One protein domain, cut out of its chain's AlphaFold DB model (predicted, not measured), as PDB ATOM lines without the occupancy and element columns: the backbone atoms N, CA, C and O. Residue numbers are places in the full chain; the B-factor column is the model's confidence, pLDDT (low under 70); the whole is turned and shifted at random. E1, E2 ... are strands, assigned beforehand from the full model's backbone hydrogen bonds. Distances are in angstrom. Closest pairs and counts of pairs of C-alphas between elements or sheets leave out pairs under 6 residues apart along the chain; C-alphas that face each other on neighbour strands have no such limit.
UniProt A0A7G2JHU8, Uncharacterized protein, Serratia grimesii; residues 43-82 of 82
ATOM      1  N   LYS A  43      30.155  58.565  83.432       97.44
ATOM      2  CA  LYS A  43      30.779  59.320  82.348       97.44
ATOM      3  C   LYS A  43      31.177  60.707  82.854       97.44
ATOM      4  O   LYS A  43      30.315  61.502  83.240       97.44
ATOM      5  N   GLY A  44      32.471  61.013  82.777       96.56
ATOM      6  CA  GLY A  44      33.019  62.286  83.246       96.56
ATOM      7  C   GLY A  44      32.963  62.431  84.768       96.56
ATOM      8  O   GLY A  44      32.654  63.522  85.251       96.56
ATOM      9  N   ALA A  45      33.200  61.327  85.483       97.44
ATOM     10  CA  ALA A  45      33.296  61.278  86.933       97.44
ATOM     11  C   ALA A  45      34.265  62.333  87.481       97.44
ATOM     12  O   ALA A  45      35.368  62.528  86.964       97.44
ATOM     13  N   LYS A  46      33.841  63.028  88.536       97.19
ATOM     14  CA  LYS A  46      34.664  63.984  89.278       97.19
ATOM     15  C   LYS A  46      34.215  64.070  90.728       97.19
ATOM     16  O   LYS A  46      33.034  63.883  91.024       97.19
ATOM     17  N   ALA A  47      35.146  64.433  91.602       96.75
ATOM     18  CA  ALA A  47      34.847  64.730  92.995       96.75
ATOM     19  C   ALA A  47      33.805  65.857  93.092       96.75
ATOM     20  O   ALA A  47      33.859  66.854  92.365       96.75
ATOM     21  N   ALA A  48      32.848  65.675  93.989       95.88
ATOM     22  CA  ALA A  48      31.740  66.574  94.249       95.88
ATOM     23  C   ALA A  48      31.721  66.960  95.732       95.88
ATOM     24  O   ALA A  48      30.750  66.694  96.432       95.88
ATOM     25  N   GLY A  49      32.792  67.602  96.194       92.56
ATOM     26  CA  GLY A  49      32.959  68.036  97.579       92.56
ATOM     27  C   GLY A  49      34.242  67.494  98.195       92.56
ATOM     28  O   GLY A  49      35.097  66.962  97.483       92.56
ATOM     29  N   ASP A  50      34.340  67.652  99.510       94.94
ATOM     30  CA  ASP A  50      35.480  67.207 100.307       94.94
ATOM     31  C   ASP A  50      35.355  65.726 100.694       94.94
ATOM     32  O   ASP A  50      34.272  65.131 100.635       94.94
ATOM     33  N   ILE A  51      36.479  65.133 101.095       96.25
ATOM     34  CA  ILE A  51      36.524  63.768 101.620       96.25
ATOM     35  C   ILE A  51      35.850  63.736 102.993       96.25
ATOM     36  O   ILE A  51      36.104  64.568 103.864       96.25
ATOM     37  N   ILE A  52      34.993  62.738 103.188       95.69
ATOM     38  CA  ILE A  52      34.347  62.463 104.465       95.69
ATOM     39  C   ILE A  52      35.176  61.397 105.174       95.69
ATOM     40  O   ILE A  52      35.133  60.221 104.806       95.69
ATOM     41  N   HIS A  53      35.926  61.811 106.189       94.88
ATOM     42  CA  HIS A  53      36.657  60.901 107.065       94.88
ATOM     43  C   HIS A  53      35.717  60.337 108.125       94.88
ATOM     44  O   HIS A  53      35.147  61.090 108.919       94.88
ATOM     45  N   TYR A  54      35.563  59.017 108.143       94.00
ATOM     46  CA  TYR A  54      34.935  58.327 109.263       94.00
ATOM     47  C   TYR A  54      35.988  57.937 110.299       94.00
ATOM     48  O   TYR A  54      37.189  57.989 110.033       94.00
ATOM     49  N   GLY A  55      35.528  57.574 111.497       92.25
ATOM     50  CA  GLY A  55      36.408  57.019 112.515       92.25
ATOM     51  C   GLY A  55      37.027  55.696 112.062       92.25
ATOM     52  O   GLY A  55      36.498  54.991 111.199       92.25
ATOM     53  N   ASP A  56      38.154  55.343 112.677       90.44
ATOM     54  CA  ASP A  56      38.881  54.105 112.374       90.44
ATOM     55  C   ASP A  56      38.047  52.837 112.645       90.44
ATOM     56  O   ASP A  56      38.356  51.768 112.125       90.44
ATOM     57  N   ASP A  57      36.966  52.950 113.425       95.94
ATOM     58  CA  ASP A  57      35.979  51.893 113.656       95.94
ATOM     59  C   ASP A  57      35.205  51.506 112.387       95.94
ATOM     60  O   ASP A  57      34.784  50.357 112.248       95.94
ATOM     61  N   VAL A  58      35.053  52.445 111.449       95.25
ATOM     62  CA  VAL A  58      34.434  52.222 110.134       95.25
ATOM     63  C   VAL A  58      35.465  51.715 109.120       95.25
ATOM     64  O   VAL A  58      35.145  50.881 108.273       95.25
ATOM     65  N   GLY A  59      36.714  52.181 109.221       91.44
ATOM     66  CA  GLY A  59      37.846  51.674 108.437       91.44
ATOM     67  C   GLY A  59      37.941  52.187 106.995       91.44
ATOM     68  O   GLY A  59      38.739  51.660 106.219       91.44
ATOM     69  N   TYR A  60      37.154  53.197 106.614       90.75
ATOM     70  CA  TYR A  60      37.254  53.856 105.310       90.75
ATOM     71  C   TYR A  60      36.797  55.318 105.365       90.75
ATOM     72  O   TYR A  60      36.054  55.724 106.254       90.75
ATOM     73  N   SER A  61      37.211  56.089 104.366       94.75
ATOM     74  CA  SER A  61      36.678  57.421 104.065       94.75
ATOM     75  C   SER A  61      35.791  57.349 102.824       94.75
ATOM     76  O   SER A  61      35.927  56.426 102.020       94.75
ATOM     77  N   ALA A  62      34.906  58.324 102.641       95.31
ATOM     78  CA  ALA A  62      34.047  58.408 101.462       95.31
ATOM     79  C   ALA A  62      34.302  59.684 100.657       95.31
ATOM     80  O   ALA A  62      34.676  60.721 101.208       95.31
ATOM     81  N   LEU A  63      34.044  59.616  99.352       97.44
ATOM     82  CA  LEU A  63      34.112  60.756  98.449       97.44
ATOM     83  C   LEU A  63      32.844  60.797  97.603       97.44
ATOM     84  O   LEU A  63      32.588  59.891  96.817       97.44
ATOM     85  N   LEU A  64      32.083  61.885  97.704       97.25
ATOM     86  CA  LEU A  64      30.953  62.087  96.804       97.25
ATOM     87  C   LEU A  64      31.483  62.336  95.386       97.25
ATOM     88  O   LEU A  64      32.252  63.272  95.162       97.25
ATOM     89  N   ILE A  65      31.035  61.542  94.419       97.94
ATOM     90  CA  ILE A  65      31.367  61.701  93.002       97.94
ATOM     91  C   ILE A  65      30.116  62.128  92.235       97.94
ATOM     92  O   ILE A  65      28.981  61.751  92.539       97.94
ATOM     93  N   THR A  66      30.319  62.960  91.217       98.00
ATOM     94  CA  THR A  66      29.290  63.348  90.254       98.00
ATOM     95  C   THR A  66      29.748  63.062  88.833       98.00
ATOM     96  O   THR A  66      30.933  63.121  88.512       98.00
ATOM     97  N   GLY A  67      28.788  62.816  87.953       97.56
ATOM     98  CA  GLY A  67      29.033  62.574  86.541       97.56
ATOM     99  C   GLY A  67      27.717  62.373  85.808       97.56
ATOM    100  O   GLY A  67      26.688  62.959  86.167       97.56
ATOM    101  N   ARG A  68      27.725  61.551  84.762       97.94
ATOM    102  CA  ARG A  68      26.512  61.172  84.035       97.94
ATOM    103  C   ARG A  68      26.415  59.667  83.882       97.94
ATOM    104  O   ARG A  68      27.404  59.024  83.559       97.94
ATOM    105  N   TYR A  69      25.218  59.129  84.060       97.69
ATOM    106  CA  TYR A  69      24.960  57.705  83.871       97.69
ATOM    107  C   TYR A  69      25.163  57.312  82.400       97.69
ATOM    108  O   TYR A  69      24.428  57.819  81.545       97.69
ATOM    109  N   PRO A  70      26.130  56.433  82.069       96.50
ATOM    110  CA  PRO A  70      26.327  55.982  80.693       96.50
ATOM    111  C   PRO A  70      25.252  54.987  80.234       96.50
ATOM    112  O   PRO A  70      25.111  54.758  79.033       96.50
ATOM    113  N   GLN A  71      24.495  54.391  81.163       96.25
ATOM    114  CA  GLN A  71      23.506  53.364  80.856       96.25
ATOM    115  C   GLN A  71      22.403  53.933  79.934       96.25
ATOM    116  O   GLN A  71      21.814  54.970  80.264       96.25
ATOM    117  N   PRO A  72      22.056  53.270  78.809       95.62
ATOM    118  CA  PRO A  72      21.112  53.813  77.826       95.62
ATOM    119  C   PRO A  72      19.748  54.205  78.411       95.62
ATOM    120  O   PRO A  72      19.231  55.279  78.111       95.62
ATOM    121  N   PHE A  73      19.198  53.383  79.311       95.94
ATOM    122  CA  PHE A  73      17.904  53.637  79.957       95.94
ATOM    123  C   PHE A  73      17.928  54.823  80.936       95.94
ATOM    124  O   PHE A  73      16.884  55.394  81.256       95.94
ATOM    125  N   MET A  74      19.114  55.238  81.390       96.31
ATOM    126  CA  MET A  74      19.287  56.413  82.246       96.31
ATOM    127  C   MET A  74      19.352  57.716  81.442       96.31
ATOM    128  O   MET A  74      19.390  58.791  82.040       96.31
ATOM    129  N   HIS A  75      19.328  57.647  80.104       96.31
ATOM    130  CA  HIS A  75      19.256  58.800  79.201       96.31
ATOM    131  C   HIS A  75      20.308  59.880  79.505       96.31
ATOM    132  O   HIS A  75      20.013  61.078  79.487       96.31
ATOM    133  N   ASN A  76      21.540  59.457  79.820       96.31
ATOM    134  CA  ASN A  76      22.661  60.348  80.129       96.31
ATOM    135  C   ASN A  76      22.362  61.334  81.280       96.31
ATOM    136  O   ASN A  76      22.945  62.416  81.324       96.31
ATOM    137  N   LYS A  77      21.432  61.023  82.192       97.75
ATOM    138  CA  LYS A  77      21.086  61.905  83.317       97.75
ATOM    139  C   LYS A  77      22.281  62.129  84.248       97.75
ATOM    140  O   LYS A  77      23.194  61.309  84.314       97.75
ATOM    141  N   ALA A  78      22.261  63.255  84.963       97.56
ATOM    142  CA  ALA A  78      23.242  63.532  86.008       97.56
ATOM    143  C   ALA A  78      23.172  62.440  87.084       97.56
ATOM    144  O   ALA A  78      22.082  62.111  87.555       97.56
ATOM    145  N   GLY A  79      24.330  61.886  87.431       96.44
ATOM    146  CA  GLY A  79      24.478  60.834  88.426       96.44
ATOM    147  C   GLY A  79      25.307  61.298  89.610       96.44
ATOM    148  O   GLY A  79      26.122  62.218  89.490       96.44
ATOM    149  N   LYS A  80      25.057  60.662  90.751       95.94
ATOM    150  CA  LYS A  80      25.843  60.801  91.973       95.94
ATOM    151  C   LYS A  80      26.081  59.417  92.560       95.94
ATOM    152  O   LYS A  80      25.184  58.578  92.508       95.94
ATOM    153  N   GLU A  81      27.259  59.228  93.121       93.75
ATOM    154  CA  GLU A  81      27.683  58.014  93.817       93.75
ATOM    155  C   GLU A  81      28.586  58.401  94.991       93.75
ATOM    156  O   GLU A  81      29.074  59.536  95.044       93.75
ATOM    157  N   LEU A  82      28.747  57.486  95.942       90.38
ATOM    158  CA  LEU A  82      29.513  57.676  97.168       90.38
ATOM    159  C   LEU A  82      30.304  56.409  97.487       90.38
ATOM    160  O   LEU A  82      29.739  55.320  97.230       90.38
TER     161      LEU A  82
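What this domain is: This is residues 43 to 82 of the 82 residues of an uncharacterized protein of Serratia grimesii (UniProt A0A7G2JHU8). The domain is a narrow, strongly twisted ribbon: the two long strands E1 and E2 make a hairpin, and the short strand E3 folds back beside residues 65 to 68 of E2. The links, residues 54 to 60 and 69 to 77, lie at opposite ends of this rod. The printed part has 40 residues with no named helix and three named strands, E1, E2 and E3 along the chain, which make an antiparallel sheet in the order E1 - E2 - E3; the class is all strand. It is only just loose, close to extended, with a radius of gyration of the C-alphas of 13.0 A and spans of 39 by 16 by 10 A.

Where its parts are: E1, residues 43 to 53, begins at C-alpha 43 (30.779, 59.320, 82.348), is 25.5 A long and bends by 66 degrees at residue 49. E2, residues 61 to 68, is 22.8 A long from C-alpha 61 (36.678, 57.421, 104.065). E3, residues 78 to 81, is 10.5 A long and ends at C-alpha 81 (27.683, 58.014, 93.817).

How they stand to each other: The strands form a meander, each the antiparallel neighbour of the one before. E1 and E2, a hairpin, have directions 157 degrees apart; N 48 and O 64, at 2.7 A, and N 52 and O 62, at 2.8 A, are within hydrogen-bond range. E2 is the inner strand. E2 and E3, also a hairpin, have directions 163 degrees apart, with N 65 and O 81 at 2.9 A, within hydrogen-bond range. E1 and E3 are the edge strands.

The domain as a whole: The C-alphas of Asp 57 and His 75 are the two farthest apart, at 38.9 A. The printed part has no cut, and both links are short. The mean pLDDT of the printed part is 95.6, and no printed residue is under 70.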